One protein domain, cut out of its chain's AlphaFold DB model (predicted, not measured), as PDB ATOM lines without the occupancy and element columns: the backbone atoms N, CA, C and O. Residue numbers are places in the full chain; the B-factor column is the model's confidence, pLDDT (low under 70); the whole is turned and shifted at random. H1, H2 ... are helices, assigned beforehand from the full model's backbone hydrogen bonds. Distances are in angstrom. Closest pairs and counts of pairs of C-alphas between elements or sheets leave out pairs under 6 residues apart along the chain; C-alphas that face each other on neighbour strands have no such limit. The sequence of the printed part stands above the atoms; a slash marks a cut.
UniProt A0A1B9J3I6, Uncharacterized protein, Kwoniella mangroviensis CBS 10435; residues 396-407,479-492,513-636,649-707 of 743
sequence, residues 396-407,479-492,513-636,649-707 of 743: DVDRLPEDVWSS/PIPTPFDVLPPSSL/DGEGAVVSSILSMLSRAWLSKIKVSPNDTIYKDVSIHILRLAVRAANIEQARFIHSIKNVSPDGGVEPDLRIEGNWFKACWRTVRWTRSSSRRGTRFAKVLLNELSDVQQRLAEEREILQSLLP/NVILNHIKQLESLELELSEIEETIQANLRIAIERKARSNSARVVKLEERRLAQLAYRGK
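AT A GLANCE: This is residues 396 to 407, 479 to 492, 513 to 636 and 649 to 707 of the 743 residues of an uncharacterized protein of Kwoniella mangroviensis CBS 10435 (UniProt A0A1B9J3I6). Five helices lie roughly lengthwise in an up-and-down bundle, each running against the one before it in the chain: H5 and H7 run one way, H4, H6 and H8 the other. H8 is much the longest, and its residues 684 to 707 stick out beyond the bundle as a bare arm, while little H3 packs on H5 and H7. The printed part has 209 residues with eight named helices, H1 to H8 in order, and no named strand; the class is all helix. The whole is loose, with a radius of gyration of the C-alphas of 23.3 A and spans of 91 by 37 by 33 A.

IN THESE COORDINATES: H1 is residues 396 to 399, beginning at C-alpha 396 (155.047, 144.089, 218.959). H2 is residues 402 to 407 and H3 residues 483 to 486. H4, residues 515 to 532, is 25.9 A long, and H5, residues 542 to 571, is 43.0 A. H6 is residues 586 to 597, 16.4 A long. H7, residues 606 to 633, is 41.0 A long. H8, residues 649 to 707, is 86.8 A long and ends at C-alpha 707 (113.955, 184.685, 267.208).

HOW THE PARTS SIT: H5 is the hub, touching five helices. With residues 543 to 554 alone it touches H4, a hairpin at a shallow tilt of 17 degrees, closest at the C-alphas of Ala 529 and Tyr 543, 5.2 A. H5 and H7 run the same way at 11 degrees, closest at C-alphas 548 and 613, 7.3 A. H6 touches H5, C-alphas 544 and 596 being closest at 5.1 A. H7 and H8 touch, opposite ways at 21 degrees, with C-alphas 628 and 655 closest at 6.1 A; H5 and H8 are apart. H3 touches H7, closest at C-alphas 483 and 627, 5.9 A. H1 and H5 only just touch, with 3 pairs of C-alphas within 8 A, as do H2 and H3. Every O i to N i+4 pair is within hydrogen-bond range in H2, H4, H5, H6 and H8, and 23 of 24 are in H7; H1 and H3 are too short for such a pair.

THE WHOLE: The C-alphas of Pro 574 and Lys 707, the two farthest apart, are 92.0 A apart. Three cuts leave out residues 408 to 478, 493 to 512 and 637 to 648, with C-alpha gaps of 11.5, 36.1 and 11.8 A. The link from H5 to H6, 14 residues, is long. Mean pLDDT of the printed part is 75.1; 61 residues are under 70, among them 396 to 407 and 571 to 581.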
ATOM      1  N   ASP A 396     155.154 145.286 219.789       54.25
ATOM      2  CA  ASP A 396     155.047 144.089 218.959       54.25
ATOM      3  C   ASP A 396     154.006 144.195 217.817       54.25
ATOM      4  O   ASP A 396     153.809 143.254 217.045       54.25
ATOM      5  N   VAL A 397     153.355 145.351 217.674       50.06
ATOM      6  CA  VAL A 397     152.375 145.669 216.632       50.06
ATOM      7  C   VAL A 397     152.994 145.530 215.233       50.06
ATOM      8  O   VAL A 397     152.370 144.939 214.357       50.06
ATOM      9  N   ASP A 398     154.258 145.936 215.060       48.03
ATOM     10  CA  ASP A 398     154.993 145.828 213.787       48.03
ATOM     11  C   ASP A 398     155.377 144.383 213.412       48.03
ATOM     12  O   ASP A 398     155.883 144.149 212.317       48.03
ATOM     13  N   ARG A 399     155.181 143.397 214.307       51.69
ATOM     14  CA  ARG A 399     155.405 141.972 213.985       51.69
ATOM     15  C   ARG A 399     154.123 141.169 213.754       51.69
ATOM     16  O   ARG A 399     154.189 139.946 213.654       51.69
ATOM     17  N   LEU A 400     152.956 141.813 213.694       53.78
ATOM     18  CA  LEU A 400     151.756 141.163 213.159       53.78
ATOM     19  C   LEU A 400     151.852 141.127 211.622       53.78
ATOM     20  O   LEU A 400     152.104 142.176 211.032       53.78
ATOM     21  N   PRO A 401     151.658 139.966 210.968       55.75
ATOM     22  CA  PRO A 401     151.634 139.871 209.505       55.75
ATOM     23  C   PRO A 401     150.600 140.831 208.895       55.75
ATOM     24  O   PRO A 401     149.494 140.932 209.425       55.75
ATOM     25  N   GLU A 402     150.924 141.508 207.787       57.56
ATOM     26  CA  GLU A 402     150.041 142.490 207.113       57.56
ATOM     27  C   GLU A 402     148.648 141.916 206.762       57.56
ATOM     28  O   GLU A 402     147.636 142.622 206.793       57.56
ATOM     29  N   ASP A 403     148.558 140.605 206.541       55.09
ATOM     30  CA  ASP A 403     147.312 139.886 206.245       55.09
ATOM     31  C   ASP A 403     146.313 139.898 207.423       55.09
ATOM     32  O   ASP A 403     145.091 139.905 207.239       55.09
ATOM     33  N   VAL A 404     146.826 139.957 208.657       55.78
ATOM     34  CA  VAL A 404     146.028 140.032 209.892       55.78
ATOM     35  C   VAL A 404     145.431 141.432 210.077       55.78
ATOM     36  O   VAL A 404     144.315 141.569 210.578       55.78
ATOM     37  N   TRP A 405     146.125 142.471 209.606       55.97
ATOM     38  CA  TRP A 405     145.623 143.850 209.601       55.97
ATOM     39  C   TRP A 405     144.503 144.056 208.583       55.97
ATOM     40  O   TRP A 405     143.535 144.770 208.847       55.97
ATOM     41  N   SER A 406     144.625 143.400 207.431       50.03
ATOM     42  CA  SER A 406     143.660 143.488 206.330       50.03
ATOM     43  C   SER A 406     142.324 142.812 206.656       50.03
ATOM     44  O   SER A 406     141.306 143.144 206.061       50.03
ATOM     45  N   SER A 407     142.312 141.888 207.625       49.53
ATOM     46  CA  SER A 407     141.098 141.195 208.075       49.53
ATOM     47  C   SER A 407     140.293 142.005 209.106       49.53
ATOM     48  O   SER A 407     139.073 141.884 209.142       49.53
ATOM     49  N   PRO A 479     143.398 149.175 216.499       62.31
ATOM     50  CA  PRO A 479     142.625 148.095 217.092       62.31
ATOM     51  C   PRO A 479     143.352 146.765 216.878       62.31
ATOM     52  O   PRO A 479     143.876 146.500 215.797       62.31
ATOM     53  N   ILE A 480     143.417 145.941 217.927       66.50
ATOM     54  CA  ILE A 480     143.991 144.594 217.832       66.50
ATOM     55  C   ILE A 480     142.868 143.632 217.461       66.50
ATOM     56  O   ILE A 480     141.871 143.615 218.198       66.50
ATOM     57  N   PRO A 481     143.048 142.812 216.410       66.75
ATOM     58  CA  PRO A 481     142.060 141.820 216.017       66.75
ATOM     59  C   PRO A 481     141.725 140.888 217.179       66.75
ATOM     60  O   PRO A 481     142.579 140.523 217.996       66.75
ATOM     61  N   THR A 482     140.454 140.546 217.280       75.81
ATOM     62  CA  THR A 482     139.971 139.502 218.174       75.81
ATOM     63  C   THR A 482     140.335 138.123 217.609       75.81
ATOM     64  O   THR A 482     140.573 137.986 216.404       75.81
ATOM     65  N   PRO A 483     140.408 137.083 218.453       75.38
ATOM     66  CA  PRO A 483     140.535 135.693 218.017       75.38
ATOM     67  C   PRO A 483     139.640 135.318 216.826       75.38
ATOM     68  O   PRO A 483     140.128 134.731 215.856       75.38
ATOM     69  N   PHE A 484     138.365 135.718 216.853       77.19
ATOM     70  CA  PHE A 484     137.423 135.446 215.766       77.19
ATOM     71  C   PHE A 484     137.649 136.277 214.498       77.19
ATOM     72  O   PHE A 484     137.318 135.799 213.414       77.19
ATOM     73  N   ASP A 485     138.271 137.458 214.584       72.56
ATOM     74  CA  ASP A 485     138.686 138.211 213.386       72.56
ATOM     75  C   ASP A 485     139.794 137.474 212.613       72.56
ATOM     76  O   ASP A 485     139.907 137.587 211.391       72.56
ATOM     77  N   VAL A 486     140.629 136.699 213.317       66.31
ATOM     78  CA  VAL A 486     141.722 135.923 212.712       66.31
ATOM     79  C   VAL A 486     141.208 134.586 212.167       66.31
ATOM     80  O   VAL A 486     141.527 134.218 211.027       66.31
ATOM     81  N   LEU A 487     140.415 133.870 212.970       69.31
ATOM     82  CA  LEU A 487     139.795 132.584 212.647       69.31
ATOM     83  C   LEU A 487     138.286 132.638 212.947       69.31
ATOM     84  O   LEU A 487     137.878 132.344 214.072       69.31
ATOM     85  N   PRO A 488     137.443 132.986 211.958       72.88
ATOM     86  CA  PRO A 488     136.009 133.079 212.181       72.88
ATOM     87  C   PRO A 488     135.397 131.685 212.388       72.88
ATOM     88  O   PRO A 488     135.848 130.712 211.769       72.88
ATOM     89  N   PRO A 489     134.315 131.574 213.180       66.19
ATOM     90  CA  PRO A 489     133.677 130.293 213.487       66.19
ATOM     91  C   PRO A 489     133.188 129.547 212.234       66.19
ATOM     92  O   PRO A 489     133.172 128.319 212.200       66.19
ATOM     93  N   SER A 490     132.876 130.272 211.155       61.09
ATOM     94  CA  SER A 490     132.507 129.708 209.851       61.09
ATOM     95  C   SER A 490     133.639 128.943 209.153       61.09
ATOM     96  O   SER A 490     133.364 128.058 208.348       61.09
ATOM     97  N   SER A 491     134.904 129.265 209.439       59.53
ATOM     98  CA  SER A 491     136.075 128.592 208.858       59.53
ATOM     99  C   SER A 491     136.477 127.323 209.616       59.53
ATOM    100  O   SER A 491     137.195 126.497 209.063       59.53
ATOM    101  N   LEU A 492     135.980 127.130 210.843       58.19
ATOM    102  CA  LEU A 492     136.285 125.963 211.684       58.19
ATOM    103  C   LEU A 492     135.644 124.666 211.152       58.19
ATOM    104  O   LEU A 492     136.126 123.574 211.436       58.19
ATOM    105  N   ASP A 513     165.880 135.287 229.268       42.28
ATOM    106  CA  ASP A 513     166.568 136.222 228.391       42.28
ATOM    107  C   ASP A 513     165.643 136.940 227.384       42.28
ATOM    108  O   ASP A 513     166.145 137.646 226.516       42.28
ATOM    109  N   GLY A 514     164.312 136.850 227.529       50.28
ATOM    110  CA  GLY A 514     163.349 137.602 226.704       50.28
ATOM    111  C   GLY A 514     161.976 137.783 227.362       50.28
ATOM    112  O   GLY A 514     161.679 138.842 227.917       50.28
ATOM    113  N   GLU A 515     161.156 136.735 227.363       54.34
ATOM    114  CA  GLU A 515     159.750 136.733 227.819       54.34
ATOM    115  C   GLU A 515     159.596 137.004 229.322       54.34
ATOM    116  O   GLU A 515     158.784 137.823 229.762       54.34
ATOM    117  N   GLY A 516     160.454 136.376 230.136       55.59
ATOM    118  CA  GLY A 516     160.508 136.643 231.571       55.59
ATOM    119  C   GLY A 516     160.820 138.110 231.880       55.59
ATOM    120  O   GLY A 516     160.433 138.614 232.937       55.59
ATOM    121  N   ALA A 517     161.476 138.833 230.969       58.66
ATOM    122  CA  ALA A 517     161.798 140.242 231.150       58.66
ATOM    123  C   ALA A 517     160.579 141.153 230.951       58.66
ATOM    124  O   ALA A 517     160.424 142.090 231.731       58.66
ATOM    125  N   VAL A 518     159.689 140.852 229.996       66.62
ATOM    126  CA  VAL A 518     158.452 141.619 229.759       66.62
ATOM    127  C   VAL A 518     157.501 141.460 230.944       66.62
ATOM    128  O   VAL A 518     157.182 142.447 231.609       66.62
ATOM    129  N   VAL A 519     157.172 140.225 231.334       68.81
ATOM    130  CA  VAL A 519     156.316 139.960 232.508       68.81
ATOM    131  C   VAL A 519     156.929 140.539 233.787       68.81
ATOM    132  O   VAL A 519     156.258 141.216 234.573       68.81
ATOM    133  N   SER A 520     158.236 140.339 234.001       68.25
ATOM    134  CA  SER A 520     158.900 140.889 235.188       68.25
ATOM    135  C   SER A 520     159.006 142.413 235.167       68.25
ATOM    136  O   SER A 520     159.060 143.007 236.246       68.25
ATOM    137  N   SER A 521     159.008 143.054 233.993       74.44
ATOM    138  CA  SER A 521     158.956 144.512 233.857       74.44
ATOM    139  C   SER A 521     157.573 145.058 234.184       74.44
ATOM    140  O   SER A 521     157.497 145.969 235.003       74.44
ATOM    141  N   ILE A 522     156.494 144.442 233.688       81.25
ATOM    142  CA  ILE A 522     155.103 144.806 233.998       81.25
ATOM    143  C   ILE A 522     154.862 144.719 235.507       81.25
ATOM    144  O   ILE A 522     154.435 145.689 236.139       81.25
ATOM    145  N   LEU A 523     155.235 143.594 236.126       80.44
ATOM    146  CA  LEU A 523     155.129 143.421 237.576       80.44
ATOM    147  C   LEU A 523     156.005 144.425 238.339       80.44
ATOM    148  O   LEU A 523     155.572 144.967 239.362       80.44
ATOM    149  N   SER A 524     157.218 144.721 237.848       78.38
ATOM    150  CA  SER A 524     158.069 145.757 238.446       78.38
ATOM    151  C   SER A 524     157.383 147.118 238.378       78.38
ATOM    152  O   SER A 524     157.242 147.762 239.414       78.38
ATOM    153  N   MET A 525     156.889 147.531 237.211       84.25
ATOM    154  CA  MET A 525     156.214 148.811 236.995       84.25
ATOM    155  C   MET A 525     154.973 148.954 237.881       84.25
ATOM    156  O   MET A 525     154.835 149.968 238.568       84.25
ATOM    157  N   LEU A 526     154.127 147.921 237.974       85.56
ATOM    158  CA  LEU A 526     152.967 147.905 238.878       85.56
ATOM    159  C   LEU A 526     153.390 148.016 240.350       85.56
ATOM    160  O   LEU A 526     152.776 148.750 241.130       85.56
ATOM    161  N   SER A 527     154.479 147.347 240.744       84.81
ATOM    162  CA  SER A 527     155.025 147.471 242.100       84.81
ATOM    163  C   SER A 527     155.560 148.882 242.388       84.81
ATOM    164  O   SER A 527     155.370 149.403 243.492       84.81
ATOM    165  N   ARG A 528     156.182 149.543 241.400       84.38
ATOM    166  CA  ARG A 528     156.680 150.925 241.510       84.38
ATOM    167  C   ARG A 528     155.528 151.917 241.594       84.38
ATOM    168  O   ARG A 528     155.542 152.771 242.482       84.38
ATOM    169  N   ALA A 529     154.502 151.749 240.760       84.25
ATOM    170  CA  ALA A 529     153.273 152.529 240.832       84.25
ATOM    171  C   ALA A 529     152.617 152.387 242.218       84.25
ATOM    172  O   ALA A 529     152.298 153.390 242.856       84.25
ATOM    173  N   TRP A 530     152.543 151.173 242.774       83.81
ATOM    174  CA  TRP A 530     152.063 150.959 244.143       83.81
ATOM    175  C   TRP A 530     152.913 151.669 245.203       83.81
ATOM    176  O   TRP A 530     152.366 152.274 246.123       83.81
ATOM    177  N   LEU A 531     154.244 151.605 245.122       80.31
ATOM    178  CA  LEU A 531     155.127 152.250 246.103       80.31
ATOM    179  C   LEU A 531     155.066 153.784 246.034       80.31
ATOM    180  O   LEU A 531     155.213 154.452 247.062       80.31
ATOM    181  N   SER A 532     154.802 154.345 244.853       76.81
ATOM    182  CA  SER A 532     154.708 155.795 244.641       76.81
ATOM    183  C   SER A 532     153.573 156.453 245.435       76.81
ATOM    184  O   SER A 532     153.710 157.595 245.869       76.81
ATOM    185  N   LYS A 533     152.513 155.702 245.765       74.31
ATOM    186  CA  LYS A 533     151.326 156.191 246.488       74.31
ATOM    187  C   LYS A 533     151.633 156.908 247.816       74.31
ATOM    188  O   LYS A 533     150.831 157.700 248.299       74.31
ATOM    189  N   ILE A 534     152.767 156.587 248.453       67.25
ATOM    190  CA  ILE A 534     153.179 157.149 249.753       67.25
ATOM    191  C   ILE A 534     153.849 158.520 249.575       67.25
ATOM    192  O   ILE A 534     153.727 159.374 250.454       67.25
ATOM    193  N   LYS A 535     154.538 158.721 248.445       64.88
ATOM    194  CA  LYS A 535     155.326 159.921 248.124       64.88
ATOM    195  C   LYS A 535     154.491 161.035 247.485       64.88
ATOM    196  O   LYS A 535     154.945 162.168 247.410       64.88
ATOM    197  N   VAL A 536     153.291 160.699 247.029       63.56
ATOM    198  CA  VAL A 536     152.427 161.565 246.233       63.56
ATOM    199  C   VAL A 536     151.404 162.296 247.121       63.56
ATOM    200  O   VAL A 536     150.929 161.757 248.129       63.56
ATOM    201  N   SER A 537     151.092 163.549 246.771       58.47
ATOM    202  CA  SER A 537     150.087 164.380 247.454       58.47
ATOM    203  C   SER A 537     148.725 163.666 247.498       58.47
ATOM    204  O   SER A 537     148.366 162.983 246.543       58.47
ATOM    205  N   PRO A 538     147.900 163.837 248.551       60.81
ATOM    206  CA  PRO A 538     146.565 163.231 248.622       60.81
ATOM    207  C   PRO A 538     145.619 163.629 247.472       60.81
ATOM    208  O   PRO A 538     144.571 163.000 247.313       60.81
ATOM    209  N   ASN A 539     145.967 164.662 246.694       61.97
ATOM    210  CA  ASN A 539     145.217 165.097 245.519       61.97
ATOM    211  C   ASN A 539     145.693 164.496 244.196       61.97
ATOM    212  O   ASN A 539     144.976 164.627 243.207       61.97
ATOM    213  N   ASP A 540     146.852 163.862 244.168       69.75
ATOM    214  CA  ASP A 540     147.465 163.392 242.938       69.75
ATOM    215  C   ASP A 540     147.111 161.906 242.719       69.75
ATOM    216  O   ASP A 540     147.231 161.069 243.619       69.75
ATOM    217  N   THR A 541     146.543 161.614 241.544       74.12
ATOM    218  CA  THR A 541     146.073 160.285 241.121       74.12
ATOM    219  C   THR A 541     146.940 159.660 240.038       74.12
ATOM    220  O   THR A 541     146.591 158.576 239.578       74.12
ATOM    221  N   ILE A 542     148.082 160.267 239.691       78.88
ATOM    222  CA  ILE A 542     148.960 159.828 238.597       78.88
ATOM    223  C   ILE A 542     149.305 158.339 238.723       78.88
ATOM    224  O   ILE A 542     149.276 157.599 237.748       78.88
ATOM    225  N   TYR A 543     149.557 157.849 239.939       80.62
ATOM    226  CA  TYR A 543     149.877 156.438 240.172       80.62
ATOM    227  C   TYR A 543     148.735 155.468 239.814       80.62
ATOM    228  O   TYR A 543     148.996 154.306 239.507       80.62
ATOM    229  N   LYS A 544     147.473 155.921 239.855       84.19
ATOM    230  CA  LYS A 544     146.296 155.143 239.435       84.19
ATOM    231  C   LYS A 544     146.179 155.119 237.921       84.19
ATOM    232  O   LYS A 544     146.031 154.039 237.359       84.19
ATOM    233  N   ASP A 545     146.300 156.290 237.302       82.12
ATOM    234  CA  ASP A 545     146.283 156.457 235.851       82.12
ATOM    235  C   ASP A 545     147.386 155.607 235.210       82.12
ATOM    236  O   ASP A 545     147.114 154.777 234.345       82.12
ATOM    237  N   VAL A 546     148.615 155.711 235.724       83.69
ATOM    238  CA  VAL A 546     149.763 154.928 235.252       83.69
ATOM    239  C   VAL A 546     149.561 153.429 235.477       83.69
ATOM    240  O   VAL A 546     149.888 152.650 234.593       83.69
ATOM    241  N   SER A 547     148.973 152.992 236.598       86.31
ATOM    242  CA  SER A 547     148.702 151.556 236.816       86.31
ATOM    243  C   SER A 547     147.750 150.969 235.773       86.31
ATOM    244  O   SER A 547     147.948 149.836 235.344       86.31
ATOM    245  N   ILE A 548     146.741 151.738 235.353       84.31
ATOM    246  CA  ILE A 548     145.815 151.330 234.291       84.31
ATOM    247  C   ILE A 548     146.520 151.312 232.938       84.31
ATOM    248  O   ILE A 548     146.334 150.364 232.190       84.31
ATOM    249  N   HIS A 549     147.365 152.302 232.640       83.12
ATOM    250  CA  HIS A 549     148.139 152.302 231.395       83.12
ATOM    251  C   HIS A 549     149.111 151.117 231.335       83.12
ATOM    252  O   HIS A 549     149.180 150.453 230.310       83.12
ATOM    253  N   ILE A 550     149.788 150.781 232.441       85.75
ATOM    254  CA  ILE A 550     150.645 149.586 232.522       85.75
ATOM    255  C   ILE A 550     149.827 148.315 232.264       85.75
ATOM    256  O   ILE A 550     150.273 147.449 231.517       85.75
ATOM    257  N   LEU A 551     148.639 148.196 232.871       86.31
ATOM    258  CA  LEU A 551     147.758 147.050 232.642       86.31
ATOM    259  C   LEU A 551     147.329 146.963 231.174       86.31
ATOM    260  O   LEU A 551     147.417 145.893 230.589       86.31
ATOM    261  N   ARG A 552     146.919 148.081 230.573       83.31
ATOM    262  CA  ARG A 552     146.525 148.142 229.163       83.31
ATOM    263  C   ARG A 552     147.661 147.755 228.238       83.31
ATOM    264  O   ARG A 552     147.435 146.975 227.331       83.31
ATOM    265  N   LEU A 553     148.875 148.241 228.482       80.06
ATOM    266  CA  LEU A 553     150.056 147.843 227.711       80.06
ATOM    267  C   LEU A 553     150.327 146.339 227.833       80.06
ATOM    268  O   LEU A 553     150.625 145.690 226.835       80.06
ATOM    269  N   ALA A 554     150.179 145.777 229.035       82.62
ATOM    270  CA  ALA A 554     150.356 144.349 229.278       82.62
ATOM    271  C   ALA A 554     149.297 143.493 228.563       82.62
ATOM    272  O   ALA A 554     149.647 142.528 227.889       82.62
ATOM    273  N   VAL A 555     148.020 143.871 228.672       84.38
ATOM    274  CA  VAL A 555     146.900 143.214 227.976       84.38
ATOM    275  C   VAL A 555     147.070 143.345 226.466       84.38
ATOM    276  O   VAL A 555     146.959 142.362 225.747       84.38
ATOM    277  N   ARG A 556     147.436 144.536 225.984       77.94
ATOM    278  CA  ARG A 556     147.699 144.805 224.570       77.94
ATOM    279  C   ARG A 556     148.788 143.885 224.017       77.94
ATOM    280  O   ARG A 556     148.592 143.286 222.968       77.94
ATOM    281  N   ALA A 557     149.908 143.754 224.724       77.19
ATOM    282  CA  ALA A 557     150.998 142.869 224.324       77.19
ATOM    283  C   ALA A 557     150.572 141.391 224.324       77.19
ATOM    284  O   ALA A 557     150.869 140.674 223.373       77.19
ATOM    285  N   ALA A 558     149.831 140.947 225.345       79.56
ATOM    286  CA  ALA A 558     149.323 139.576 225.407       79.56
ATOM    287  C   ALA A 558     148.332 139.275 224.269       79.56
ATOM    288  O   ALA A 558     148.422 138.225 223.643       79.56
ATOM    289  N   ASN A 559     147.446 140.218 223.941       81.69
ATOM    290  CA  ASN A 559     146.486 140.074 222.846       81.69
ATOM    291  C   ASN A 559     147.177 140.013 221.471       81.69
ATOM    292  O   ASN A 559     146.693 139.328 220.574       81.69
ATOM    293  N   ILE A 560     148.309 140.704 221.289       75.75
ATOM    294  CA  ILE A 560     149.111 140.606 220.057       75.75
ATOM    295  C   ILE A 560     149.711 139.203 219.917       75.75
ATOM    296  O   ILE A 560     149.608 138.611 218.845       75.75
ATOM    297  N   GLU A 561     150.298 138.648 220.983       75.25
ATOM    298  CA  GLU A 561     150.833 137.279 220.944       75.25
ATOM    299  C   GLU A 561     149.728 136.231 220.781       75.25
ATOM    300  O   GLU A 561     149.896 135.273 220.029       75.25
ATOM    301  N   GLN A 562     148.568 136.443 221.405       79.19
ATOM    302  CA  GLN A 562     147.376 135.620 221.202       79.19
ATOM    303  C   GLN A 562     146.957 135.617 219.722       79.19
ATOM    304  O   GLN A 562     146.781 134.553 219.131       79.19
ATOM    305  N   ALA A 563     146.875 136.788 219.081       75.81
ATOM    306  CA  ALA A 563     146.537 136.897 217.662       75.81
ATOM    307  C   ALA A 563     147.583 136.223 216.755       75.81
ATOM    308  O   ALA A 563     147.217 135.544 215.794       75.81
ATOM    309  N   ARG A 564     148.882 136.351 217.064       74.31
ATOM    310  CA  ARG A 564     149.952 135.646 216.333       74.31
ATOM    311  C   ARG A 564     149.853 134.137 216.476       74.31
ATOM    312  O   ARG A 564     150.007 133.428 215.484       74.31
ATOM    313  N   PHE A 565     149.591 133.655 217.684       76.88
ATOM    314  CA  PHE A 565     149.402 132.237 217.955       76.88
ATOM    315  C   PHE A 565     148.230 131.680 217.137       76.88
ATOM    316  O   PHE A 565     148.411 130.733 216.375       76.88
ATOM    317  N   ILE A 566     147.070 132.336 217.175       76.69
ATOM    318  CA  ILE A 566     145.884 131.941 216.399       76.69
ATOM    319  C   ILE A 566     146.159 131.997 214.888       76.69
ATOM    320  O   ILE A 566     145.787 131.091 214.143       76.69
ATOM    321  N   HIS A 567     146.888 133.009 214.419       73.88
ATOM    322  CA  HIS A 567     147.313 133.090 213.022       73.88
ATOM    323  C   HIS A 567     148.291 131.967 212.633       73.88
ATOM    324  O   HIS A 567     148.232 131.443 211.521       73.88
ATOM    325  N   SER A 568     149.178 131.552 213.542       72.12
ATOM    326  CA  SER A 568     150.086 130.424 213.307       72.12
ATOM    327  C   SER A 568     149.337 129.093 213.174       72.12
ATOM    328  O   SER A 568     149.716 128.277 212.331       72.12
ATOM    329  N   ILE A 569     148.234 128.928 213.918       72.19
ATOM    330  CA  ILE A 569     147.302 127.799 213.780       72.19
ATOM    331  C   ILE A 569     146.630 127.839 212.402       72.19
ATOM    332  O   ILE A 569     146.590 126.820 211.716       72.19
ATOM    333  N   LYS A 570     146.157 129.017 211.967       72.31
ATOM    334  CA  LYS A 570     145.518 129.211 210.653       72.31
ATOM    335  C   LYS A 570     146.436 128.846 209.482       72.31
ATOM    336  O   LYS A 570     146.006 128.159 208.562       72.31
ATOM    337  N   ASN A 571     147.690 129.299 209.517       67.88
ATOM    338  CA  ASN A 571     148.611 129.198 208.378       67.88
ATOM    339  C   ASN A 571     149.560 127.992 208.434       67.88
ATOM    340  O   ASN A 571     150.414 127.863 207.558       67.88
ATOM    341  N   VAL A 572     149.435 127.114 209.437       64.38
ATOM    342  CA  VAL A 572     150.261 125.898 209.570       64.38
ATOM    343  C   VAL A 572     151.766 126.228 209.495       64.38
ATOM    344  O   VAL A 572     152.545 125.601 208.774       64.38
ATOM    345  N   SER A 573     152.191 127.281 210.200       53.88
ATOM    346  CA  SER A 573     153.579 127.757 210.145       53.88
ATOM    347  C   SER A 573     154.525 126.832 210.934       53.88
ATOM    348  O   SER A 573     154.199 126.460 212.063       53.88
ATOM    349  N   PRO A 574     155.720 126.482 210.409       46.22
ATOM    350  CA  PRO A 574     156.671 125.581 211.074       46.22
ATOM    351  C   PRO A 574     157.291 126.130 212.374       46.22
ATOM    352  O   PRO A 574     157.895 125.337 213.101       46.22
ATOM    353  N   ASP A 575     157.123 127.427 212.659       46.50
ATOM    354  CA  ASP A 575     157.665 128.134 213.834       46.50
ATOM    355  C   ASP A 575     156.622 128.387 214.948       46.50
ATOM    356  O   ASP A 575     156.948 128.989 215.970       46.50
ATOM    357  N   GLY A 576     155.369 127.941 214.783       48.72
ATOM    358  CA  GLY A 576     154.312 128.130 215.784       48.72
ATOM    359  C   GLY A 576     154.534 127.269 217.031       48.72
ATOM    360  O   GLY A 576     154.442 126.042 216.971       48.72
ATOM    361  N   GLY A 577     154.824 127.903 218.171       54.38
ATOM    362  CA  GLY A 577     154.783 127.250 219.481       54.38
ATOM    363  C   GLY A 577     153.381 126.722 219.813       54.38
ATOM    364  O   GLY A 577     152.391 127.117 219.206       54.38
ATOM    365  N   VAL A 578     153.276 125.814 220.789       60.38
ATOM    366  CA  VAL A 578     151.980 125.209 221.174       60.38
ATOM    367  C   VAL A 578     151.124 126.140 222.047       60.38
ATOM    368  O   VAL A 578     149.955 125.869 222.307       60.38
ATOM    369  N   GLU A 579     151.702 127.245 222.504       65.00
ATOM    370  CA  GLU A 579     151.078 128.227 223.379       65.00
ATOM    371  C   GLU A 579     151.582 129.630 222.992       65.00
ATOM    372  O   GLU A 579     152.713 129.738 222.513       65.00
ATOM    373  N   PRO A 580     150.796 130.701 223.213       67.38
ATOM    374  CA  PRO A 580     151.278 132.069 223.027       67.38
ATOM    375  C   PRO A 580     152.408 132.402 224.017       67.38
ATOM    376  O   PRO A 580     152.313 132.090 225.208       67.38
ATOM    377  N   ASP A 581     153.443 133.094 223.532       66.38
ATOM    378  CA  ASP A 581     154.669 133.411 224.288       66.38
ATOM    379  C   ASP A 581     154.421 134.347 225.489       66.38
ATOM    380  O   ASP A 581     155.079 134.252 226.531       66.38
ATOM    381  N   LEU A 582     153.434 135.245 225.380       74.00
ATOM    382  CA  LEU A 582     152.970 136.107 226.466       74.00
ATOM    383  C   LEU A 582     151.484 135.870 226.719       74.00
ATOM    384  O   LEU A 582     150.642 136.177 225.880       74.00
ATOM    385  N   ARG A 583     151.158 135.398 227.924       79.31
ATOM    386  CA  ARG A 583     149.774 135.248 228.382       79.31
ATOM    387  C   ARG A 583     149.382 136.307 229.388       79.31
ATOM    388  O   ARG A 583     150.208 136.815 230.146       79.31
ATOM    389  N   ILE A 584     148.085 136.576 229.416       84.88
ATOM    390  CA  ILE A 584     147.445 137.387 230.442       84.88
ATOM    391  C   ILE A 584     147.659 136.714 231.806       84.88
ATOM    392  O   ILE A 584     147.617 135.493 231.912       84.88
ATOM    393  N   GLU A 585     147.901 137.492 232.865       83.69
ATOM    394  CA  GLU A 585     148.002 136.967 234.234       83.69
ATOM    395  C   GLU A 585     147.004 137.675 235.166       83.69
ATOM    396  O   GLU A 585     146.991 138.907 235.268       83.69
ATOM    397  N   GLY A 586     146.231 136.913 235.954       83.69
ATOM    398  CA  GLY A 586     145.299 137.470 236.951       83.69
ATOM    399  C   GLY A 586     145.987 138.354 238.004       83.69
ATOM    400  O   GLY A 586     145.412 139.313 238.536       83.69
ATOM    401  N   ASN A 587     147.281 138.121 238.251       85.69
ATOM    402  CA  ASN A 587     148.107 138.952 239.125       85.69
ATOM    403  C   ASN A 587     148.229 140.409 238.652       85.69
ATOM    404  O   ASN A 587     148.361 141.298 239.500       85.69
ATOM    405  N   TRP A 588     148.158 140.685 237.346       88.44
ATOM    406  CA  TRP A 588     148.214 142.054 236.818       88.44
ATOM    407  C   TRP A 588     146.970 142.842 237.233       88.44
ATOM    408  O   TRP A 588     147.086 143.947 237.772       88.44
ATOM    409  N   PHE A 589     145.791 142.227 237.108       88.81
ATOM    410  CA  PHE A 589     144.516 142.793 237.551       88.81
ATOM    411  C   PHE A 589     144.470 142.960 239.073       88.81
ATOM    412  O   PHE A 589     144.137 144.042 239.563       88.81
ATOM    413  N   LYS A 590     144.901 141.950 239.845       87.88
ATOM    414  CA  LYS A 590     145.001 142.036 241.318       87.88
ATOM    415  C   LYS A 590     145.922 143.180 241.763       87.88
ATOM    416  O   LYS A 590     145.581 143.938 242.681       87.88
ATOM    417  N   ALA A 591     147.084 143.333 241.125       85.88
ATOM    418  CA  ALA A 591     148.050 144.386 241.435       85.88
ATOM    419  C   ALA A 591     147.547 145.784 241.032       85.88
ATOM    420  O   ALA A 591     147.662 146.726 241.825       85.88
ATOM    421  N   CYS A 592     146.936 145.917 239.851       87.69
ATOM    422  CA  CYS A 592     146.318 147.162 239.397       87.69
ATOM    423  C   CYS A 592     145.162 147.570 240.322       87.69
ATOM    424  O   CYS A 592     145.159 148.682 240.862       87.69
ATOM    425  N   TRP A 593     144.249 146.639 240.628       87.88
ATOM    426  CA  TRP A 593     143.137 146.866 241.551       87.88
ATOM    427  C   TRP A 593     143.618 147.326 242.923       87.88
ATOM    428  O   TRP A 593     143.095 148.289 243.490       87.88
ATOM    429  N   ARG A 594     144.663 146.680 243.457       86.56
ATOM    430  CA  ARG A 594     145.272 147.061 244.732       86.56
ATOM    431  C   ARG A 594     145.705 148.526 244.735       86.56
ATOM    432  O   ARG A 594     145.482 149.205 245.739       86.56
ATOM    433  N   THR A 595     146.274 149.012 243.640       83.94
ATOM    434  CA  THR A 595     146.741 150.394 243.502       83.94
ATOM    435  C   THR A 595     145.591 151.377 243.297       83.94
ATOM    436  O   THR A 595     145.505 152.386 244.004       83.94
ATOM    437  N   VAL A 596     144.650 151.047 242.416       82.88
ATOM    438  CA  VAL A 596     143.481 151.872 242.087       82.88
ATOM    439  C   VAL A 596     142.547 152.061 243.286       82.88
ATOM    440  O   VAL A 596     142.114 153.190 243.568       82.88
ATOM    441  N   ARG A 597     142.269 150.988 244.039       80.19
ATOM    442  CA  ARG A 597     141.376 151.032 245.211       80.19
ATOM    443  C   ARG A 597     141.957 151.849 246.361       80.19
ATOM    444  O   ARG A 597     141.213 152.376 247.188       80.19
ATOM    445  N   TRP A 598     143.283 151.973 246.434       74.00
ATOM    446  CA  TRP A 598     143.928 152.702 247.519       74.00
ATOM    447  C   TRP A 598     143.639 154.204 247.424       74.00
ATOM    448  O   TRP A 598     143.811 154.852 246.386       74.00
ATOM    449  N   THR A 599     143.183 154.767 248.537       67.62
ATOM    450  CA  THR A 599     142.869 156.188 248.700       67.62
ATOM    451  C   THR A 599     143.356 156.630 250.080       67.62
ATOM    452  O   THR A 599     143.059 155.987 251.084       67.62
ATOM    453  N   ARG A 600     144.174 157.692 250.132       56.88
ATOM    454  CA  ARG A 600     144.718 158.240 251.393       56.88
ATOM    455  C   ARG A 600     143.700 159.099 252.145       56.88
ATOM    456  O   ARG A 600     143.777 159.234 253.358       56.88
ATOM    457  N   SER A 601     142.768 159.692 251.411       52.44
ATOM    458  CA  SER A 601     141.649 160.477 251.922       52.44
ATOM    459  C   SER A 601     140.345 159.719 251.669       52.44
ATOM    460  O   SER A 601     140.290 158.863 250.790       52.44
ATOM    461  N   SER A 602     139.262 160.081 252.360       52.03
ATOM    462  CA  SER A 602     137.877 159.632 252.089       52.03
ATOM    463  C   SER A 602     137.350 160.021 250.689       52.03
ATOM    464  O   SER A 602     136.147 160.003 250.417       52.03
ATOM    465  N   SER A 603     138.256 160.413 249.796       52.47
ATOM    466  CA  SER A 603     138.022 160.893 248.452       52.47
ATOM    467  C   SER A 603     137.557 159.762 247.539       52.47
ATOM    468  O   SER A 603     138.226 158.752 247.327       52.47
ATOM    469  N   ARG A 604     136.391 160.009 246.943       57.31
ATOM    470  CA  ARG A 604     135.565 159.149 246.083       57.31
ATOM    471  C   ARG A 604     136.197 158.819 244.716       57.31
ATOM    472  O   ARG A 604     135.498 158.397 243.808       57.31
ATOM    473  N   ARG A 605     137.503 159.041 244.537       61.03
ATOM    474  CA  ARG A 605     138.183 159.035 243.225       61.03
ATOM    475  C   ARG A 605     138.490 157.638 242.670       61.03
ATOM    476  O   ARG A 605     138.809 157.521 241.498       61.03
ATOM    477  N   GLY A 606     138.403 156.579 243.480       63.41
ATOM    478  CA  GLY A 606     138.691 155.205 243.032       63.41
ATOM    479  C   GLY A 606     137.619 154.574 242.131       63.41
ATOM    480  O   GLY A 606     137.939 153.676 241.362       63.41
ATOM    481  N   THR A 607     136.366 155.041 242.180       69.44
ATOM    482  CA  THR A 607     135.244 154.391 241.472       69.44
ATOM    483  C   THR A 607     135.279 154.583 239.957       69.44
ATOM    484  O   THR A 607     134.832 153.699 239.235       69.44
ATOM    485  N   ARG A 608     135.825 155.703 239.456       76.12
ATOM    486  CA  ARG A 608     135.982 155.947 238.007       76.12
ATOM    487  C   ARG A 608     136.925 154.922 237.376       76.12
ATOM    488  O   ARG A 608     136.609 154.337 236.353       76.12
ATOM    489  N   PHE A 609     138.046 154.681 238.039       78.25
ATOM    490  CA  PHE A 609     139.083 153.749 237.610       78.25
ATOM    491  C   PHE A 609     138.672 152.280 237.719       78.25
ATOM    492  O   PHE A 609     139.128 151.456 236.939       78.25
ATOM    493  N   ALA A 610     137.788 151.958 238.663       80.31
ATOM    494  CA  ALA A 610     137.249 150.613 238.799       80.31
ATOM    495  C   ALA A 610     136.387 150.205 237.596       80.31
ATOM    496  O   ALA A 610     136.483 149.071 237.155       80.31
ATOM    497  N   LYS A 611     135.590 151.135 237.044       82.25
ATOM    498  CA  LYS A 611     134.816 150.882 235.817       82.25
ATOM    499  C   LYS A 611     135.727 150.567 234.637       82.25
ATOM    500  O   LYS A 611     135.478 149.613 233.924       82.25
ATOM    501  N   VAL A 612     136.802 151.343 234.483       83.38
ATOM    502  CA  VAL A 612     137.807 151.090 233.443       83.38
ATOM    503  C   VAL A 612     138.387 149.687 233.602       83.38
ATOM    504  O   VAL A 612     138.379 148.928 232.652       83.38
ATOM    505  N   LEU A 613     138.803 149.315 234.815       85.44
ATOM    506  CA  LEU A 613     139.357 147.988 235.084       85.44
ATOM    507  C   LEU A 613     138.370 146.844 234.791       85.44
ATOM    508  O   LEU A 613     138.799 145.815 234.292       85.44
ATOM    509  N   LEU A 614     137.083 147.019 235.112       87.00
ATOM    510  CA  LEU A 614     136.045 146.026 234.820       87.00
ATOM    511  C   LEU A 614     135.820 145.862 233.314       87.00
ATOM    512  O   LEU A 614     135.710 144.733 232.860       87.00
ATOM    513  N   ASN A 615     135.828 146.956 232.547       86.25
ATOM    514  CA  ASN A 615     135.692 146.892 231.091       86.25
ATOM    515  C   ASN A 615     136.869 146.146 230.431       86.25
ATOM    516  O   ASN A 615     136.657 145.361 229.516       86.25
ATOM    517  N   GLU A 616     138.106 146.365 230.900       86.12
ATOM    518  CA  GLU A 616     139.268 145.600 230.406       86.12
ATOM    519  C   GLU A 616     139.156 144.114 230.775       86.12
ATOM    520  O   GLU A 616     139.574 143.250 230.014       86.12
ATOM    521  N   LEU A 617     138.616 143.808 231.959       87.62
ATOM    522  CA  LEU A 617     138.449 142.435 232.434       87.62
ATOM    523  C   LEU A 617     137.404 141.694 231.586       87.62
ATOM    524  O   LEU A 617     137.670 140.572 231.166       87.62
ATOM    525  N   SER A 618     136.282 142.346 231.260       86.75
ATOM    526  CA  SER A 618     135.254 141.770 230.388       86.75
ATOM    527  C   SER A 618     135.745 141.539 228.957       86.75
ATOM    528  O   SER A 618     135.469 140.483 228.399       86.75
ATOM    529  N   ASP A 619     136.507 142.477 228.374       85.31
ATOM    530  CA  ASP A 619     137.101 142.301 227.032       85.31
ATOM    531  C   ASP A 619     138.081 141.116 227.015       85.31
ATOM    532  O   ASP A 619     138.051 140.265 226.128       85.31
ATOM    533  N   VAL A 620     138.905 140.995 228.057       86.75
ATOM    534  CA  VAL A 620     139.826 139.865 228.208       86.75
ATOM    535  C   VAL A 620     139.092 138.534 228.380       86.75
ATOM    536  O   VAL A 620     139.466 137.560 227.732       86.75
ATOM    537  N   GLN A 621     138.066 138.464 229.232       87.38
ATOM    538  CA  GLN A 621     137.258 137.249 229.403       87.38
ATOM    539  C   GLN A 621     136.598 136.831 228.090       87.38
ATOM    540  O   GLN A 621     136.599 135.645 227.770       87.38
ATOM    541  N   GLN A 622     136.082 137.794 227.323       86.94
ATOM    542  CA  GLN A 622     135.511 137.525 226.012       86.94
ATOM    543  C   GLN A 622     136.568 136.905 225.089       86.94
ATOM    544  O   GLN A 622     136.380 135.785 224.636       86.94
ATOM    545  N   ARG A 623     137.721 137.557 224.896       85.56
ATOM    546  CA  ARG A 623     138.800 137.041 224.030       85.56
ATOM    547  C   ARG A 623     139.304 135.653 224.446       85.56
ATOM    548  O   ARG A 623     139.658 134.849 223.593       85.56
ATOM    549  N   LEU A 624     139.363 135.357 225.744       86.25
ATOM    550  CA  LEU A 624     139.756 134.027 226.230       86.25
ATOM    551  C   LEU A 624     138.701 132.962 225.914       86.25
ATOM    552  O   LEU A 624     139.063 131.852 225.524       86.25
ATOM    553  N   ALA A 625     137.417 133.312 226.018       85.81
ATOM    554  CA  ALA A 625     136.325 132.422 225.644       85.81
ATOM    555  C   ALA A 625     136.342 132.121 224.136       85.81
ATOM    556  O   ALA A 625     136.163 130.967 223.749       85.81
ATOM    557  N   GLU A 626     136.623 133.130 223.304       85.00
ATOM    558  CA  GLU A 626     136.777 132.978 221.851       85.00
ATOM    559  C   GLU A 626     137.974 132.071 221.503       85.00
ATOM    560  O   GLU A 626     137.844 131.144 220.706       85.00
ATOM    561  N   GLU A 627     139.133 132.261 222.152       84.00
ATOM    562  CA  GLU A 627     140.295 131.368 221.998       84.00
ATOM    563  C   GLU A 627     139.965 129.930 222.415       84.00
ATOM    564  O   GLU A 627     140.318 128.980 221.713       84.00
ATOM    565  N   ARG A 628     139.262 129.750 223.539       85.44
ATOM    566  CA  ARG A 628     138.844 128.427 224.009       85.44
ATOM    567  C   ARG A 628     137.937 127.739 222.994       85.44
ATOM    568  O   ARG A 628     138.117 126.548 222.757       85.44
ATOM    569  N   GLU A 629     136.985 128.459 222.410       83.56
ATOM    570  CA  GLU A 629     136.071 127.919 221.397       83.56
ATOM    571  C   GLU A 629     136.830 127.480 220.138       83.56
ATOM    572  O   GLU A 629     136.627 126.365 219.649       83.56
ATOM    573  N   ILE A 630     137.796 128.288 219.683       80.88
ATOM    574  CA  ILE A 630     138.700 127.918 218.588       80.88
ATOM    575  C   ILE A 630     139.471 126.641 218.951       80.88
ATOM    576  O   ILE A 630     139.445 125.677 218.191       80.88
ATOM    577  N   LEU A 631     140.102 126.566 220.126       78.81
ATOM    578  CA  LEU A 631     140.863 125.380 220.539       78.81
ATOM    579  C   LEU A 631     139.989 124.128 220.719       78.81
ATOM    580  O   LEU A 631     140.436 123.024 220.410       78.81
ATOM    581  N   GLN A 632     138.748 124.277 221.189       80.88
ATOM    582  CA  GLN A 632     137.787 123.175 221.309       80.88
ATOM    583  C   GLN A 632     137.351 122.649 219.941       80.88
ATOM    584  O   GLN A 632     137.236 121.438 219.770       80.88
ATOM    585  N   SER A 633     137.160 123.532 218.959       75.12
ATOM    586  CA  SER A 633     136.815 123.139 217.587       75.12
ATOM    587  C   SER A 633     137.931 122.360 216.877       75.12
ATOM    588  O   SER A 633     137.663 121.606 215.946       75.12
ATOM    589  N   LEU A 634     139.179 122.506 217.342       72.50
ATOM    590  CA  LEU A 634     140.323 121.748 216.840       72.50
ATOM    591  C   LEU A 634     140.384 120.328 217.411       72.50
ATOM    592  O   LEU A 634     141.155 119.526 216.896       72.50
ATOM    593  N   LEU A 635     139.625 119.990 218.460       71.88
ATOM    594  CA  LEU A 635     139.588 118.628 219.000       71.88
ATOM    595  C   LEU A 635     138.786 117.702 218.069       71.88
ATOM    596  O   LEU A 635     137.761 118.117 217.526       71.88
ATOM    597  N   PRO A 636     139.210 116.436 217.891       65.69
ATOM    598  CA  PRO A 636     138.501 115.511 217.018       65.69
ATOM    599  C   PRO A 636     137.101 115.237 217.582       65.69
ATOM    600  O   PRO A 636     136.962 114.752 218.708       65.69
ATOM    601  N   ASN A 649     146.521 115.886 223.951       71.44
ATOM    602  CA  ASN A 649     146.779 116.110 225.374       71.44
ATOM    603  C   ASN A 649     147.344 117.508 225.660       71.44
ATOM    604  O   ASN A 649     147.039 118.075 226.710       71.44
ATOM    605  N   VAL A 650     148.138 118.091 224.756       70.88
ATOM    606  CA  VAL A 650     148.635 119.461 224.941       70.88
ATOM    607  C   VAL A 650     147.520 120.492 224.741       70.88
ATOM    608  O   VAL A 650     147.392 121.380 225.580       70.88
ATOM    609  N   ILE A 651     146.660 120.338 223.729       73.44
ATOM    610  CA  ILE A 651     145.493 121.220 223.523       73.44
ATOM    611  C   ILE A 651     144.538 121.136 224.722       73.44
ATOM    612  O   ILE A 651     144.130 122.161 225.262       73.44
ATOM    613  N   LEU A 652     144.241 119.927 225.212       78.38
ATOM    614  CA  LEU A 652     143.416 119.734 226.410       78.38
ATOM    615  C   LEU A 652     144.036 120.376 227.658       78.38
ATOM    616  O   LEU A 652     143.322 120.952 228.479       78.38
ATOM    617  N   ASN A 653     145.360 120.297 227.818       79.94
ATOM    618  CA  ASN A 653     146.054 120.987 228.904       79.94
ATOM    619  C   ASN A 653     145.973 122.512 228.751       79.94
ATOM    620  O   ASN A 653     145.785 123.200 229.752       79.94
ATOM    621  N   HIS A 654     146.066 123.036 227.528       79.56
ATOM    622  CA  HIS A 654     145.926 124.463 227.254       79.56
ATOM    623  C   HIS A 654     144.505 124.963 227.553       79.56
ATOM    624  O   HIS A 654     144.358 125.987 228.221       79.56
ATOM    625  N   ILE A 655     143.469 124.215 227.158       83.31
ATOM    626  CA  ILE A 655     142.065 124.519 227.479       83.31
ATOM    627  C   ILE A 655     141.861 124.573 228.997       83.31
ATOM    628  O   ILE A 655     141.325 125.553 229.507       83.31
ATOM    629  N   LYS A 656     142.376 123.589 229.749       84.50
ATOM    630  CA  LYS A 656     142.302 123.596 231.223       84.50
ATOM    631  C   LYS A 656     142.994 124.808 231.852       84.50
ATOM    632  O   LYS A 656     142.541 125.318 232.877       84.50
ATOM    633  N   GLN A 657     144.107 125.265 231.275       84.62
ATOM    634  CA  GLN A 657     144.779 126.478 231.745       84.62
ATOM    635  C   GLN A 657     143.942 127.735 231.472       84.62
ATOM    636  O   GLN A 657     143.898 128.610 232.337       84.62
ATOM    637  N   LEU A 658     143.268 127.819 230.317       85.19
ATOM    638  CA  LEU A 658     142.347 128.915 229.998       85.19
ATOM    639  C   LEU A 658     141.151 128.926 230.956       85.19
ATOM    640  O   LEU A 658     140.871 129.962 231.544       85.19
ATOM    641  N   GLU A 659     140.528 127.773 231.216       87.19
ATOM    642  CA  GLU A 659     139.424 127.644 232.183       87.19
ATOM    643  C   GLU A 659     139.838 128.081 233.596       87.19
ATOM    644  O   GLU A 659     139.123 128.824 234.269       87.19
ATOM    645  N   SER A 660     141.027 127.662 234.048       87.38
ATOM    646  CA  SER A 660     141.568 128.097 235.340       87.38
ATOM    647  C   SER A 660     141.784 129.610 235.396       87.38
ATOM    648  O   SER A 660     141.649 130.202 236.469       87.38
ATOM    649  N   LEU A 661     142.164 130.228 234.278       86.38
ATOM    650  CA  LEU A 661     142.422 131.658 234.195       86.38
ATOM    651  C   LEU A 661     141.121 132.466 234.107       86.38
ATOM    652  O   LEU A 661     141.000 133.479 234.792       86.38
ATOM    653  N   GLU A 662     140.132 132.003 233.341       87.94
ATOM    654  CA  GLU A 662     138.775 132.566 233.305       87.94
ATOM    655  C   GLU A 662     138.141 132.573 234.702       87.94
ATOM    656  O   GLU A 662     137.584 133.589 235.128       87.94
ATOM    657  N   LEU A 663     138.276 131.469 235.445       89.06
ATOM    658  CA  LEU A 663     137.806 131.372 236.826       89.06
ATOM    659  C   LEU A 663     138.531 132.388 237.722       89.06
ATOM    660  O   LEU A 663     137.878 133.148 238.437       89.06
ATOM    661  N   GLU A 664     139.866 132.472 237.640       89.69
ATOM    662  CA  GLU A 664     140.640 133.455 238.410       89.69
ATOM    663  C   GLU A 664     140.214 134.902 238.096       89.69
ATOM    664  O   GLU A 664     140.089 135.724 239.009       89.69
ATOM    665  N   LEU A 665     139.990 135.236 236.822       89.62
ATOM    666  CA  LEU A 665     139.531 136.562 236.405       89.62
ATOM    667  C   LEU A 665     138.116 136.861 236.910       89.62
ATOM    668  O   LEU A 665     137.875 137.967 237.396       89.62
ATOM    669  N   SER A 666     137.220 135.874 236.889       89.38
ATOM    670  CA  SER A 666     135.848 136.005 237.396       89.38
ATOM    671  C   SER A 666     135.826 136.269 238.906       89.38
ATOM    672  O   SER A 666     135.165 137.200 239.367       89.38
ATOM    673  N   GLU A 667     136.642 135.555 239.691       91.12
ATOM    674  CA  GLU A 667     136.809 135.828 241.130       91.12
ATOM    675  C   GLU A 667     137.320 137.257 241.401       91.12
ATOM    676  O   GLU A 667     136.922 137.925 242.370       91.12
ATOM    677  N   ILE A 668     138.231 137.754 240.556       89.31
ATOM    678  CA  ILE A 668     138.742 139.127 240.648       89.31
ATOM    679  C   ILE A 668     137.626 140.127 240.342       89.31
ATOM    680  O   ILE A 668     137.488 141.118 241.068       89.31
ATOM    681  N   GLU A 669     136.835 139.875 239.303       90.81
ATOM    682  CA  GLU A 669     135.703 140.706 238.913       90.81
ATOM    683  C   GLU A 669     134.681 140.817 240.049       90.81
ATOM    684  O   GLU A 669     134.377 141.928 240.501       90.81
ATOM    685  N   GLU A 670     134.241 139.684 240.602       90.12
ATOM    686  CA  GLU A 670     133.333 139.625 241.749       90.12
ATOM    687  C   GLU A 670     133.884 140.418 242.938       90.12
ATOM    688  O   GLU A 670     133.183 141.227 243.560       90.12
ATOM    689  N   THR A 671     135.179 140.263 243.223       88.31
ATOM    690  CA  THR A 671     135.855 140.999 244.294       88.31
ATOM    691  C   THR A 671     135.814 142.512 244.051       88.31
ATOM    692  O   THR A 671     135.609 143.296 244.989       88.31
ATOM    693  N   ILE A 672     136.030 142.971 242.816       86.06
ATOM    694  CA  ILE A 672     135.975 144.395 242.459       86.06
ATOM    695  C   ILE A 672     134.538 144.913 242.590       86.06
ATOM    696  O   ILE A 672     134.320 145.951 243.229       86.06
ATOM    697  N   GLN A 673     133.560 144.184 242.053       86.56
ATOM    698  CA  GLN A 673     132.145 144.546 242.105       86.56
ATOM    699  C   GLN A 673     131.621 144.619 243.549       86.56
ATOM    700  O   GLN A 673     130.989 145.610 243.925       86.56
ATOM    701  N   ALA A 674     131.945 143.641 244.401       85.12
ATOM    702  CA  ALA A 674     131.568 143.641 245.816       85.12
ATOM    703  C   ALA A 674     132.135 144.866 246.556       85.12
ATOM    704  O   ALA A 674     131.422 145.570 247.278       85.12
ATOM    705  N   ASN A 675     133.409 145.188 246.317       83.38
ATOM    706  CA  ASN A 675     134.040 146.379 246.884       83.38
ATOM    707  C   ASN A 675     133.390 147.683 246.388       83.38
ATOM    708  O   ASN A 675     133.278 148.646 247.156       83.38
ATOM    709  N   LEU A 676     132.949 147.732 245.127       81.06
ATOM    710  CA  LEU A 676     132.228 148.876 244.574       81.06
ATOM    711  C   LEU A 676     130.851 149.055 245.209       81.06
ATOM    712  O   LEU A 676     130.527 150.180 245.589       81.06
ATOM    713  N   ARG A 677     130.081 147.974 245.392       83.12
ATOM    714  CA  ARG A 677     128.775 148.013 246.076       83.12
ATOM    715  C   ARG A 677     128.913 148.605 247.478       83.12
ATOM    716  O   ARG A 677     128.269 149.607 247.790       83.12
ATOM    717  N   ILE A 678     129.870 148.107 248.265       81.69
ATOM    718  CA  ILE A 678     130.166 148.628 249.612       81.69
ATOM    719  C   ILE A 678     130.540 150.121 249.567       81.69
ATOM    720  O   ILE A 678     130.118 150.908 250.420       81.69
ATOM    721  N   ALA A 679     131.341 150.542 248.585       76.00
ATOM    722  CA  ALA A 679     131.741 151.940 248.441       76.00
ATOM    723  C   ALA A 679     130.562 152.858 248.066       76.00
ATOM    724  O   ALA A 679     130.464 153.973 248.590       76.00
ATOM    725  N   ILE A 680     129.664 152.396 247.193       78.44
ATOM    726  CA  ILE A 680     128.451 153.116 246.783       78.44
ATOM    727  C   ILE A 680     127.484 153.242 247.962       78.44
ATOM    728  O   ILE A 680     127.020 154.347 248.243       78.44
ATOM    729  N   GLU A 681     127.256 152.171 248.719       80.31
ATOM    730  CA  GLU A 681     126.414 152.213 249.918       80.31
ATOM    731  C   GLU A 681     126.959 153.177 250.972       80.31
ATOM    732  O   GLU A 681     126.229 154.014 251.506       80.31
ATOM    733  N   ARG A 682     128.269 153.127 251.252       79.00
ATOM    734  CA  ARG A 682     128.910 154.082 252.172       79.00
ATOM    735  C   ARG A 682     128.768 155.522 251.681       79.00
ATOM    736  O   ARG A 682     128.573 156.426 252.495       79.00
ATOM    737  N   LYS A 683     128.834 155.754 250.364       75.12
ATOM    738  CA  LYS A 683     128.589 157.072 249.759       75.12
ATOM    739  C   LYS A 683     127.141 157.514 249.962       75.12
ATOM    740  O   LYS A 683     126.939 158.669 250.335       75.12
ATOM    741  N   ALA A 684     126.169 156.630 249.749       79.50
ATOM    742  CA  ALA A 684     124.754 156.923 249.959       79.50
ATOM    743  C   ALA A 684     124.484 157.311 251.422       79.50
ATOM    744  O   ALA A 684     123.948 158.388 251.668       79.50
ATOM    745  N   ARG A 685     124.988 156.523 252.384       81.44
ATOM    746  CA  ARG A 685     124.865 156.804 253.829       81.44
ATOM    747  C   ARG A 685     125.563 158.103 254.255       81.44
ATOM    748  O   ARG A 685     125.056 158.855 255.078       81.44
ATOM    749  N   SER A 686     126.738 158.398 253.695       79.75
ATOM    750  CA  SER A 686     127.449 159.653 253.985       79.75
ATOM    751  C   SER A 686     126.738 160.875 253.394       79.75
ATOM    752  O   SER A 686     126.716 161.932 254.025       79.75
ATOM    753  N   ASN A 687     126.175 160.751 252.189       81.00
ATOM    754  CA  ASN A 687     125.399 161.819 251.568       81.00
ATOM    755  C   ASN A 687     124.098 162.074 252.334       81.00
ATOM    756  O   ASN A 687     123.819 163.234 252.614       81.00
ATOM    757  N   SER A 688     123.360 161.031 252.729       80.62
ATOM    758  CA  SER A 688     122.139 161.194 253.526       80.62
ATOM    759  C   SER A 688     122.433 161.879 254.863       80.62
ATOM    760  O   SER A 688     121.798 162.878 255.184       80.62
ATOM    761  N   ALA A 689     123.489 161.469 255.577       81.38
ATOM    762  CA  ALA A 689     123.916 162.140 256.809       81.38
ATOM    763  C   ALA A 689     124.297 163.621 256.595       81.38
ATOM    764  O   ALA A 689     124.056 164.466 257.457       81.38
ATOM    765  N   ARG A 690     124.893 163.966 255.444       80.62
ATOM    766  CA  ARG A 690     125.221 165.360 255.103       80.62
ATOM    767  C   ARG A 690     123.974 166.183 254.788       80.62
ATOM    768  O   ARG A 690     123.946 167.352 255.163       80.62
ATOM    769  N   VAL A 691     122.994 165.600 254.100       83.69
ATOM    770  CA  VAL A 691     121.707 166.246 253.802       83.69
ATOM    771  C   VAL A 691     120.973 166.549 255.102       83.69
ATOM    772  O   VAL A 691     120.678 167.713 255.343       83.69
ATOM    773  N   VAL A 692     120.845 165.565 255.999       84.81
ATOM    774  CA  VAL A 692     120.240 165.755 257.331       84.81
ATOM    775  C   VAL A 692     120.941 166.879 258.096       84.81
ATOM    776  O   VAL A 692     120.303 167.811 258.566       84.81
ATOM    777  N   LYS A 693     122.278 166.883 258.137       85.19
ATOM    778  CA  LYS A 693     123.037 167.940 258.827       85.19
ATOM    779  C   LYS A 693     122.894 169.327 258.179       85.19
ATOM    780  O   LYS A 693     123.040 170.348 258.853       85.19
ATOM    781  N   LEU A 694     122.679 169.393 256.863       84.06
ATOM    782  CA  LEU A 694     122.396 170.646 256.156       84.06
ATOM    783  C   LEU A 694     120.977 171.136 256.447       84.06
ATOM    784  O   LEU A 694     120.798 172.335 256.651       84.06
ATOM    785  N   GLU A 695     120.004 170.233 256.518       81.62
ATOM    786  CA  GLU A 695     118.629 170.535 256.918       81.62
ATOM    787  C   GLU A 695     118.561 171.001 258.373       81.62
ATOM    788  O   GLU A 695     118.002 172.062 258.629       81.62
ATOM    789  N   GLU A 696     119.230 170.319 259.305       83.12
ATOM    790  CA  GLU A 696     119.364 170.758 260.701       83.12
ATOM    791  C   GLU A 696     119.972 172.163 260.798       83.12
ATOM    792  O   GLU A 696     119.483 173.014 261.541       83.12
ATOM    793  N   ARG A 697     121.018 172.453 260.011       80.12
ATOM    794  CA  ARG A 697     121.608 173.801 259.946       80.12
ATOM    795  C   ARG A 697     120.644 174.830 259.368       80.12
ATOM    796  O   ARG A 697     120.610 175.955 259.861       80.12
ATOM    797  N   ARG A 698     119.874 174.470 258.339       82.06
ATOM    798  CA  ARG A 698     118.871 175.351 257.728       82.06
ATOM    799  C   ARG A 698     117.740 175.649 258.713       82.06
ATOM    800  O   ARG A 698     117.377 176.811 258.871       82.06
ATOM    801  N   LEU A 699     117.254 174.639 259.431       78.81
ATOM    802  CA  LEU A 699     116.256 174.781 260.494       78.81
ATOM    803  C   LEU A 699     116.788 175.627 261.655       78.81
ATOM    804  O   LEU A 699     116.100 176.539 262.105       78.81
ATOM    805  N   ALA A 700     118.036 175.423 262.083       76.38
ATOM    806  CA  ALA A 700     118.671 176.249 263.110       76.38
ATOM    807  C   ALA A 700     118.820 177.721 262.673       76.38
ATOM    808  O   ALA A 700     118.585 178.632 263.466       76.38
ATOM    809  N   GLN A 701     119.163 177.979 261.405       76.69
ATOM    810  CA  GLN A 701     119.226 179.338 260.854       76.69
ATOM    811  C   GLN A 701     117.845 179.998 260.757       76.69
ATOM    812  O   GLN A 701     117.717 181.185 261.063       76.69
ATOM    813  N   LEU A 702     116.812 179.245 260.365       74.00
ATOM    814  CA  LEU A 702     115.431 179.727 260.352       74.00
ATOM    815  C   LEU A 702     114.929 180.023 261.769       74.00
ATOM    816  O   LEU A 702     114.368 181.091 261.991       74.00
ATOM    817  N   ALA A 703     115.215 179.159 262.745       71.94
ATOM    818  CA  ALA A 703     114.890 179.392 264.151       71.94
ATOM    819  C   ALA A 703     115.614 180.629 264.719       71.94
ATOM    820  O   ALA A 703     115.021 181.423 265.451       71.94
ATOM    821  N   TYR A 704     116.876 180.852 264.338       68.81
ATOM    822  CA  TYR A 704     117.632 182.045 264.732       68.81
ATOM    823  C   TYR A 704     117.078 183.331 264.089       68.81
ATOM    824  O   TYR A 704     116.968 184.362 264.756       68.81
ATOM    825  N   ARG A 705     116.660 183.282 262.814       64.56
ATOM    826  CA  ARG A 705     115.969 184.402 262.141       64.56
ATOM    827  C   ARG A 705     114.575 184.663 262.723       64.56
ATOM    828  O   ARG A 705     114.215 185.824 262.895       64.56
ATOM    829  N   GLY A 706     113.832 183.614 263.077       59.47
ATOM    830  CA  GLY A 706     112.538 183.700 263.758       59.47
ATOM    831  C   GLY A 706     112.649 184.362 265.132       59.47
ATOM    832  O   GLY A 706     111.892 185.281 265.422       59.47
ATOM    833  N   LYS A 707     113.664 184.004 265.933       58.31
ATOM    834  CA  LYS A 707     113.955 184.685 267.208       58.31
ATOM    835  C   LYS A 707     114.348 186.153 267.032       58.31
ATOM    836  O   LYS A 707     113.914 186.974 267.827       58.31
TER     837      LYS A 707